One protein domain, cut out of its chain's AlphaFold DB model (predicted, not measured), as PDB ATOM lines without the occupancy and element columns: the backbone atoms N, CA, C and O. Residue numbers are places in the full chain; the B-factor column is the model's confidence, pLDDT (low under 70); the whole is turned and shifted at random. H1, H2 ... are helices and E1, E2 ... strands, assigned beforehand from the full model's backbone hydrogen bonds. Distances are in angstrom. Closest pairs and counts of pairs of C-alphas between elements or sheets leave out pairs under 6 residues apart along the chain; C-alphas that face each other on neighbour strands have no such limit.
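This is residues 3 to 71 of the 75 residues of an uncharacterized protein of Flavonifractor plautii (UniProt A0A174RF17). A strongly twisted sheet of five strands forms a wall, with H1 packed over one face of it along the strands and the short H2 packed on H1 rather than on the sheet. No named helix covers the other face, and at the end of the longest axis away from H2 lies the loop of residues 24 to 33. The printed part has 69 residues, with two named helices and five named strands in the order E1, H1, E2, E3, E4, E5, H2; the sheet runs E1, E5, E4, E3, E2 and is antiparallel throughout. The class is mixed, helices and strands, and the whole is compact, with a radius of gyration of the C-alphas of 11.4 A and spans of 35 by 29 by 17 A.

E1 is residues 3 to 5, 7.1 A long, beginning at C-alpha 3 at (-58.286, 9.185, 7.336). H1 is residues 8 to 18, 15.0 A long. E2 is residues 21 to 23, 6.6 A, and E3 is residues 34 to 38, 13.4 A. E4, residues 44 to 51, is the longest strand at 22.7 A; its C-alpha 44 is at (-46.883, -3.461, 6.716). E5 is residues 54 to 58, 13.7 A. H2 is residues 62 to 69, 10.4 A, ending at C-alpha 69 at (-50.197, 12.360, 16.995).

Edge strand E1 is antiparallel to E5 at 149 degrees, with N 4 and O 55 2.9 A apart, within hydrogen-bond range. E5 and E4 form a hairpin at 163 degrees, with N 48 and O 56 at 2.8 A. E4 and E3 form a hairpin at 162 degrees, with N 47 and O 35 at 2.8 A. E3 and edge strand E2 form a hairpin at 125 degrees, with N 23 and O 36 at 2.9 A. E2, E3, E4 and E5 are a meander, each strand the antiparallel neighbour of the one before. H1 is on the sheet, making two layers, helix on one face of a sheet, at a height of 9.1 A over the sheet. It lies over E4 and only just over E5, where 3 of its 11 C-alphas fall, and runs along the strands, at 3 degrees to E4 on the local plane. The closest C-alphas of H1 and E4 are those of Leu 18 and Ala 45, 7.2 A apart. H1 and H2 touch, opposite ways at a steep tilt of 57 degrees; their closest C-alphas, of Leu 14 and Ile 68, are 6.6 A apart. H2 is not on the sheet. In H1 and H2 every O i to N i+4 pair is within hydrogen-bond range.

The C-alphas farthest apart, of Cys 28 and Glu 70, are 35.0 A apart. The printed part has no cut. The link from E2 to E3, of 10 residues, is short; the other links are tight. Mean pLDDT of the printed part is 88.1, and residue 71 alone is under 70.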
ATOM      1  N   ARG A   3     -58.440   7.916   8.050       92.94
ATOM      2  CA  ARG A   3     -58.286   9.185   7.336       92.94
ATOM      3  C   ARG A   3     -58.094  10.321   8.326       92.94
ATOM      4  O   ARG A   3     -58.892  10.467   9.249       92.94
ATOM      5  N   ILE A   4     -57.049  11.118   8.128       91.25
ATOM      6  CA  ILE A   4     -56.712  12.243   9.001       91.25
ATOM      7  C   ILE A   4     -56.489  13.517   8.191       91.25
ATOM      8  O   ILE A   4     -56.049  13.471   7.043       91.25
ATOM      9  N   ALA A   5     -56.791  14.651   8.816       92.62
ATOM     10  CA  ALA A   5     -56.394  15.965   8.340       92.62
ATOM     11  C   ALA A   5     -55.356  16.535   9.309       92.62
ATOM     12  O   ALA A   5     -55.583  16.535  10.524       92.62
ATOM     13  N   CYS A   6     -54.226  16.991   8.781       87.50
ATOM     14  CA  CYS A   6     -53.146  17.566   9.570       87.50
ATOM     15  C   CYS A   6     -52.317  18.565   8.753       87.50
ATOM     16  O   CYS A   6     -52.413  18.635   7.529       87.50
ATOM     17  N   SER A   7     -51.522  19.376   9.453       88.75
ATOM     18  CA  SER A   7     -50.567  20.292   8.811       88.75
ATOM     19  C   SER A   7     -49.383  19.534   8.204       88.75
ATOM     20  O   SER A   7     -49.043  18.453   8.681       88.75
ATOM     21  N   ASP A   8     -48.678  20.135   7.240       86.75
ATOM     22  CA  ASP A   8     -47.486  19.525   6.624       86.75
ATOM     23  C   ASP A   8     -46.397  19.173   7.656       86.75
ATOM     24  O   ASP A   8     -45.716  18.150   7.544       86.75
ATOM     25  N   SER A   9     -46.255  19.988   8.707       85.56
ATOM     26  CA  SER A   9     -45.313  19.720   9.798       85.56
ATOM     27  C   SER A   9     -45.726  18.502  10.625       85.56
ATOM     28  O   SER A   9     -44.874  17.691  10.976       85.56
ATOM     29  N   GLU A  10     -47.014  18.365  10.941       86.56
ATOM     30  CA  GLU A  10     -47.535  17.204  11.672       86.56
ATOM     31  C   GLU A  10     -47.438  15.942  10.812       86.56
ATOM     32  O   GLU A  10     -46.991  14.907  11.299       86.56
ATOM     33  N   ALA A  11     -47.775  16.040   9.524       88.31
ATOM     34  CA  ALA A  11     -47.642  14.951   8.567       88.31
ATOM     35  C   ALA A  11     -46.196  14.454   8.463       88.31
ATOM     36  O   ALA A  11     -45.969  13.248   8.482       88.31
ATOM     37  N   SER A  12     -45.218  15.364   8.420       88.19
ATOM     38  CA  SER A  12     -43.795  15.006   8.353       88.19
ATOM     39  C   SER A  12     -43.363  14.162   9.556       88.19
ATOM     40  O   SER A  12     -42.751  13.109   9.386       88.19
ATOM     41  N   CYS A  13     -43.732  14.579  10.772       86.69
ATOM     42  CA  CYS A  13     -43.442  13.819  11.991       86.69
ATOM     43  C   CYS A  13     -44.175  12.472  12.022       86.69
ATOM     44  O   CYS A  13     -43.612  11.454  12.429       86.69
ATOM     45  N   LEU A  14     -45.433  12.469  11.590       88.62
ATOM     46  CA  LEU A  14     -46.299  11.300  11.629       88.62
ATOM     47  C   LEU A  14     -45.842  10.227  10.640       88.62
ATOM     48  O   LEU A  14     -45.714   9.073  11.028       88.62
ATOM     49  N   ILE A  15     -45.516  10.599   9.401       91.25
ATOM     50  CA  ILE A  15     -44.985   9.678   8.386       91.25
ATOM     51  C   ILE A  15     -43.687   9.032   8.878       91.25
ATOM     52  O   ILE A  15     -43.565   7.814   8.815       91.25
ATOM     53  N   ALA A  16     -42.757   9.823   9.422       89.62
ATOM     54  CA  ALA A  16     -41.484   9.312   9.934       89.62
ATOM     55  C   ALA A  16     -41.644   8.355  11.128       89.62
ATOM     56  O   ALA A  16     -40.804   7.490  11.342       89.62
ATOM     57  N   SER A  17     -42.720   8.506  11.904       89.00
ATOM     58  CA  SER A  17     -43.017   7.629  13.045       89.00
ATOM     59  C   SER A  17     -43.841   6.401  12.650       89.00
ATOM     60  O   SER A  17     -43.804   5.392  13.345       89.00
ATOM     61  N   LEU A  18     -44.613   6.483  11.561       90.75
ATOM     62  CA  LEU A  18     -45.438   5.383  11.054       90.75
ATOM     63  C   LEU A  18     -44.691   4.459  10.096       90.75
ATOM     64  O   LEU A  18     -45.076   3.301   9.992       90.75
ATOM     65  N   ILE A  19     -43.680   4.963   9.389       93.88
ATOM     66  CA  ILE A  19     -42.879   4.202   8.430       93.88
ATOM     67  C   ILE A  19     -41.439   4.165   8.940       93.88
ATOM     68  O   ILE A  19     -40.685   5.120   8.758       93.88
ATOM     69  N   THR A  20     -41.063   3.066   9.588       90.75
ATOM     70  CA  THR A  20     -39.710   2.855  10.127       90.75
ATOM     71  C   THR A  20     -38.737   2.376   9.054       90.75
ATOM     72  O   THR A  20     -37.569   2.758   9.061       90.75
ATOM     73  N   GLU A  21     -39.228   1.596   8.092       94.62
ATOM     74  CA  GLU A  21     -38.464   1.112   6.941       94.62
ATOM     75  C   GLU A  21     -39.263   1.339   5.658       94.62
ATOM     76  O   GLU A  21     -40.410   0.913   5.557       94.62
ATOM     77  N   ILE A  22     -38.670   2.014   4.670       94.56
ATOM     78  CA  ILE A  22     -39.342   2.321   3.399       94.56
ATOM     79  C   ILE A  22     -39.307   1.097   2.479       94.56
ATOM     80  O   ILE A  22     -38.249   0.518   2.236       94.56
ATOM     81  N   ALA A  23     -40.457   0.771   1.892       93.38
ATOM     82  CA  ALA A  23     -40.605  -0.242   0.854       93.38
ATOM     83  C   ALA A  23     -40.997   0.390  -0.489       93.38
ATOM     84  O   ALA A  23     -41.612   1.457  -0.552       93.38
ATOM     85  N   MET A  24     -40.662  -0.293  -1.587       90.69
ATOM     86  CA  MET A  24     -41.095   0.131  -2.919       90.69
ATOM     87  C   MET A  24     -42.609  -0.091  -3.084       90.69
ATOM     88  O   MET A  24     -43.059  -1.231  -2.949       90.69
ATOM     89  N   PRO A  25     -43.403   0.946  -3.417       88.81
ATOM     90  CA  PRO A  25     -44.804   0.758  -3.786       88.81
ATOM     91  C   PRO A  25     -44.907  -0.040  -5.095       88.81
ATOM     92  O   PRO A  25     -44.087   0.159  -5.997       88.81
ATOM     93  N   CYS A  26     -45.926  -0.900  -5.260       80.44
ATOM     94  CA  CYS A  26     -46.115  -1.573  -6.552       80.44
ATOM     95  C   CYS A  26     -46.430  -0.525  -7.632       80.44
ATOM     96  O   CYS A  26     -47.407   0.215  -7.489       80.44
ATOM     97  N   PRO A  27     -45.693  -0.472  -8.753       75.69
ATOM     98  CA  PRO A  27     -46.036   0.428  -9.856       75.69
ATOM     99  C   PRO A  27     -47.384   0.071 -10.512       75.69
ATOM    100  O   PRO A  27     -47.954   0.881 -11.234       75.69
ATOM    101  N   CYS A  28     -47.896  -1.136 -10.256       79.56
ATOM    102  CA  CYS A  28     -49.086  -1.703 -10.874       79.56
ATOM    103  C   CYS A  28     -50.427  -1.135 -10.374       79.56
ATOM    104  O   CYS A  28     -51.405  -1.168 -11.114       79.56
ATOM    105  N   GLU A  29     -50.501  -0.630  -9.141       76.25
ATOM    106  CA  GLU A  29     -51.790  -0.251  -8.533       76.25
ATOM    107  C   GLU A  29     -52.234   1.179  -8.886       76.25
ATOM    108  O   GLU A  29     -53.386   1.539  -8.650       76.25
ATOM    109  N   GLY A  30     -51.352   1.988  -9.490       74.56
ATOM    110  CA  GLY A  30     -51.632   3.394  -9.799       74.56
ATOM    111  C   GLY A  30     -51.995   4.222  -8.555       74.56
ATOM    112  O   GLY A  30     -51.732   3.821  -7.424       74.56
ATOM    113  N   GLY A  31     -52.599   5.396  -8.759       78.44
ATOM    114  CA  GLY A  31     -53.187   6.195  -7.675       78.44
ATOM    115  C   GLY A  31     -52.363   7.406  -7.206       78.44
ATOM    116  O   GLY A  31     -51.429   7.830  -7.892       78.44
ATOM    117  N   PRO A  32     -52.767   8.028  -6.081       83.44
ATOM    118  CA  PRO A  32     -52.112   9.215  -5.538       83.44
ATOM    119  C   PRO A  32     -50.701   8.900  -5.024       83.44
ATOM    120  O   PRO A  32     -50.315   7.741  -4.874       83.44
ATOM    121  N   LEU A  33     -49.935   9.949  -4.710       90.06
ATOM    122  CA  LEU A  33     -48.637   9.793  -4.061       90.06
ATOM    123  C   LEU A  33     -48.804   9.012  -2.750       90.06
ATOM    124  O   LEU A  33     -49.667   9.331  -1.930       90.06
ATOM    125  N   ARG A  34     -47.962   8.000  -2.553       91.44
ATOM    126  CA  ARG A  34     -47.996   7.131  -1.381       91.44
ATOM    127  C   ARG A  34     -46.602   6.752  -0.922       91.44
ATOM    128  O   ARG A  34     -45.662   6.741  -1.714       91.44
ATOM    129  N   ILE A  35     -46.507   6.420   0.354       93.94
ATOM    130  CA  ILE A  35     -45.305   5.923   1.011       93.94
ATOM    131  C   ILE A  35     -45.675   4.577   1.618       93.94
ATOM    132  O   ILE A  35     -46.595   4.505   2.430       93.94
ATOM    133  N   CYS A  36     -44.978   3.524   1.204       94.12
ATOM    134  CA  CYS A  36     -45.170   2.168   1.704       94.12
ATOM    135  C   CYS A  36     -43.957   1.772   2.542       94.12
ATOM    136  O   CYS A  36     -42.850   2.275   2.328       94.12
ATOM    137  N   GLY A  37     -44.150   0.844   3.466       94.81
ATOM    138  CA  GLY A  37     -43.069   0.375   4.307       94.81
ATOM    139  C   GLY A  37     -43.537  -0.524   5.429       94.81
ATOM    140  O   GLY A  37     -44.596  -1.149   5.355       94.81
ATOM    141  N   THR A  38     -42.728  -0.549   6.472       94.62
ATOM    142  CA  THR A  38     -42.991  -1.283   7.703       94.62
ATOM    143  C   THR A  38     -43.236  -0.289   8.833       94.62
ATOM    144  O   THR A  38     -42.589   0.757   8.895       94.62
ATOM    145  N   GLY A  39     -44.191  -0.597   9.705       91.62
ATOM    146  CA  GLY A  39     -44.481   0.165  10.908       91.62
ATOM    147  C   GLY A  39     -43.587  -0.207  12.095       91.62
ATOM    148  O   GLY A  39     -42.799  -1.155  12.023       91.62
ATOM    149  N   PRO A  40     -43.717   0.512  13.226       85.88
ATOM    150  CA  PRO A  40     -42.942   0.255  14.446       85.88
ATOM    151  C   PRO A  40     -43.133  -1.142  15.047       85.88
ATOM    152  O   PRO A  40     -42.272  -1.628  15.773       85.88
ATOM    153  N   ASP A  41     -44.265  -1.780  14.764       87.06
ATOM    154  CA  ASP A  41     -44.619  -3.133  15.197       87.06
ATOM    155  C   ASP A  41     -44.124  -4.228  14.232       87.06
ATOM    156  O   ASP A  41     -44.370  -5.412  14.464       87.06
ATOM    157  N   GLY A  42     -43.427  -3.850  13.156       89.06
ATOM    158  CA  GLY A  42     -42.980  -4.768  12.111       89.06
ATOM    159  C   GLY A  42     -44.075  -5.154  11.110       89.06
ATOM    160  O   GLY A  42     -43.813  -5.961  10.216       89.06
ATOM    161  N   ALA A  43     -45.288  -4.602  11.226       91.56
ATOM    162  CA  ALA A  43     -46.370  -4.855  10.281       91.56
ATOM    163  C   ALA A  43     -46.271  -3.934   9.048       91.56
ATOM    164  O   ALA A  43     -45.739  -2.827   9.145       91.56
ATOM    165  N   PRO A  44     -46.799  -4.339   7.880       92.81
ATOM    166  CA  PRO A  44     -46.883  -3.461   6.716       92.81
ATOM    167  C   PRO A  44     -47.692  -2.194   7.013       92.81
ATOM    168  O   PRO A  44     -48.766  -2.261   7.615       92.81
ATOM    169  N   ALA A  45     -47.197  -1.053   6.540       94.12
ATOM    170  CA  ALA A  45     -47.839   0.242   6.681       94.12
ATOM    171  C   ALA A  45     -47.785   1.035   5.367       94.12
ATOM    172  O   ALA A  45     -46.808   0.989   4.616       94.12
ATOM    173  N   GLU A  46     -48.845   1.792   5.097       94.00
ATOM    174  CA  GLU A  46     -48.956   2.663   3.933       94.00
ATOM    175  C   GLU A  46     -49.588   4.003   4.316       94.00
ATOM    176  O   GLU A  46     -50.569   4.059   5.059       94.00
ATOM    177  N   VAL A  47     -49.037   5.088   3.770       93.94
ATOM    178  CA  VAL A  47     -49.594   6.440   3.857       93.94
ATOM    179  C   VAL A  47     -49.873   6.963   2.452       93.94
ATOM    180  O   VAL A  47     -48.951   7.109   1.652       93.94
ATOM    181  N   ARG A  48     -51.131   7.297   2.152       92.88
ATOM    182  CA  ARG A  48     -51.558   7.952   0.903       92.88
ATOM    183  C   ARG A  48     -51.774   9.442   1.128       92.88
ATOM    184  O   ARG A  48     -52.419   9.842   2.096       92.88
ATOM    185  N   ILE A  49     -51.284  10.257   0.201       92.50
ATOM    186  CA  ILE A  49     -51.353  11.720   0.242       92.50
ATOM    187  C   ILE A  49     -52.431  12.174  -0.742       92.50
ATOM    188  O   ILE A  49     -52.231  12.141  -1.955       92.50
ATOM    189  N   LEU A  50     -53.587  12.597  -0.226       90.12
ATOM    190  CA  LEU A  50     -54.756  12.932  -1.050       90.12
ATOM    191  C   LEU A  50     -54.828  14.411  -1.458       90.12
ATOM    192  O   LEU A  50     -55.703  14.793  -2.232       90.12
ATOM    193  N   GLY A  51     -53.912  15.239  -0.952       86.00
ATOM    194  CA  GLY A  51     -53.911  16.690  -1.146       86.00
ATOM    195  C   GLY A  51     -54.754  17.436  -0.104       86.00
ATOM    196  O   GLY A  51     -55.552  16.846   0.622       86.00
ATOM    197  N   GLY A  52     -54.533  18.750   0.013       88.00
ATOM    198  CA  GLY A  52     -55.262  19.606   0.960       88.00
ATOM    199  C   GLY A  52     -55.015  19.286   2.442       88.00
ATOM    200  O   GLY A  52     -55.896  19.532   3.259       88.00
ATOM    201  N   GLY A  53     -53.859  18.703   2.783       89.06
ATOM    202  CA  GLY A  53     -53.527  18.289   4.153       89.06
ATOM    203  C   GLY A  53     -54.268  17.034   4.627       89.06
ATOM    204  O   GLY A  53     -54.390  16.811   5.829       89.06
ATOM    205  N   VAL A  54     -54.802  16.228   3.699       92.19
ATOM    206  CA  VAL A  54     -55.536  14.994   4.009       92.19
ATOM    207  C   VAL A  54     -54.711  13.763   3.642       92.19
ATOM    208  O   VAL A  54     -54.210  13.644   2.520       92.19
ATOM    209  N   TYR A  55     -54.633  12.827   4.585       92.38
ATOM    210  CA  TYR A  55     -53.844  11.603   4.482       92.38
ATOM    211  C   TYR A  55     -54.693  10.381   4.836       92.38
ATOM    212  O   TYR A  55     -55.536  10.439   5.737       92.38
ATOM    213  N   GLU A  56     -54.454   9.271   4.144       93.19
ATOM    214  CA  GLU A  56     -55.008   7.959   4.490       93.19
ATOM    215  C   GLU A  56     -53.897   7.023   4.945       93.19
ATOM    216  O   GLU A  56     -52.843   6.960   4.323       93.19
ATOM    217  N   ILE A  57     -54.145   6.308   6.036       92.88
ATOM    218  CA  ILE A  57     -53.197   5.409   6.685       92.88
ATOM    219  C   ILE A  57     -53.786   4.000   6.672       92.88
ATOM    220  O   ILE A  57     -54.935   3.777   7.077       92.88
ATOM    221  N   GLU A  58     -52.996   3.041   6.215       91.69
ATOM    222  CA  GLU A  58     -53.334   1.623   6.155       91.69
ATOM    223  C   GLU A  58     -52.248   0.801   6.859       91.69
ATOM    224  O   GLU A  58     -51.071   1.127   6.756       91.69
ATOM    225  N   GLY A  59     -52.652  -0.227   7.612       89.00
ATOM    226  CA  GLY A  59     -51.776  -1.011   8.491       89.00
ATOM    227  C   GLY A  59     -51.954  -0.647   9.974       89.00
ATOM    228  O   GLY A  59     -52.654  -1.375  10.678       89.00
ATOM    229  N   PRO A  60     -51.403   0.486  10.453       85.81
ATOM    230  CA  PRO A  60     -51.494   0.913  11.849       85.81
ATOM    231  C   PRO A  60     -52.936   1.074  12.353       85.81
ATOM    232  O   PRO A  60     -53.831   1.501  11.617       85.81
ATOM    233  N   THR A  61     -53.166   0.776  13.634       86.88
ATOM    234  CA  THR A  61     -54.474   0.976  14.277       86.88
ATOM    235  C   THR A  61     -54.736   2.459  14.562       86.88
ATOM    236  O   THR A  61     -53.815   3.273  14.654       86.88
ATOM    237  N   ALA A  62     -56.010   2.828  14.739       85.19
ATOM    238  CA  ALA A  62     -56.387   4.206  15.066       85.19
ATOM    239  C   ALA A  62     -55.777   4.677  16.394       85.19
ATOM    240  O   ALA A  62     -55.438   5.849  16.533       85.19
ATOM    241  N   GLU A  63     -55.593   3.751  17.334       84.69
ATOM    242  CA  GLU A  63     -54.938   3.998  18.614       84.69
ATOM    243  C   GLU A  63     -53.446   4.306  18.433       84.69
ATOM    244  O   GLU A  63     -52.976   5.327  18.928       84.69
ATOM    245  N   THR A  64     -52.718   3.510  17.639       84.56
ATOM    246  CA  THR A  64     -51.305   3.775  17.316       84.56
ATOM    247  C   THR A  64     -51.132   5.142  16.657       84.56
ATOM    248  O   THR A  64     -50.259   5.920  17.045       84.56
ATOM    249  N   VAL A  65     -51.997   5.472  15.692       86.25
ATOM    250  CA  VAL A  65     -51.978   6.782  15.027       86.25
ATOM    251  C   VAL A  65     -52.259   7.908  16.026       86.25
ATOM    252  O   VAL A  65     -51.573   8.928  15.990       86.25
ATOM    253  N   ALA A  66     -53.220   7.743  16.938       85.62
ATOM    254  CA  ALA A  66     -53.521   8.741  17.965       85.62
ATOM    255  C   ALA A  66     -52.339   8.964  18.925       85.62
ATOM    256  O   ALA A  66     -51.962  10.110  19.158       85.62
ATOM    257  N   ILE A  67     -51.696   7.890  19.398       83.75
ATOM    258  CA  ILE A  67     -50.521   7.957  20.284       83.75
ATOM    259  C   ILE A  67     -49.381   8.752  19.632       83.75
ATOM    260  O   ILE A  67     -48.796   9.630  20.267       83.75
ATOM    261  N   ILE A  68     -49.093   8.482  18.355       83.00
ATOM    262  CA  ILE A  68     -48.050   9.190  17.595       83.00
ATOM    263  C   ILE A  68     -48.420  10.673  17.409       83.00
ATOM    264  O   ILE A  68     -47.567  11.554  17.542       83.00
ATOM    265  N   ARG A  69     -49.700  10.979  17.151       81.62
ATOM    266  CA  ARG A  69     -50.197  12.360  16.995       81.62
ATOM    267  C   ARG A  69     -50.137  13.185  18.273       81.62
ATOM    268  O   ARG A  69     -49.898  14.388  18.201       81.62
ATOM    269  N   GLU A  70     -50.287  12.562  19.437       80.19
ATOM    270  CA  GLU A  70     -50.156  13.217  20.746       80.19
ATOM    271  C   GLU A  70     -48.710  13.627  21.090       80.19
ATOM    272  O   GLU A  70     -48.415  13.981  22.232       80.19
ATOM    273  N   ARG A  71     -47.796  13.635  20.106       63.03
ATOM    274  CA  ARG A  71     -46.385  14.029  20.250       63.03
ATOM    275  C   ARG A  71     -45.625  13.196  21.275       63.03
ATOM    276  O   ARG A  71     -44.606  13.636  21.805       63.03
TER     277      ARG A  71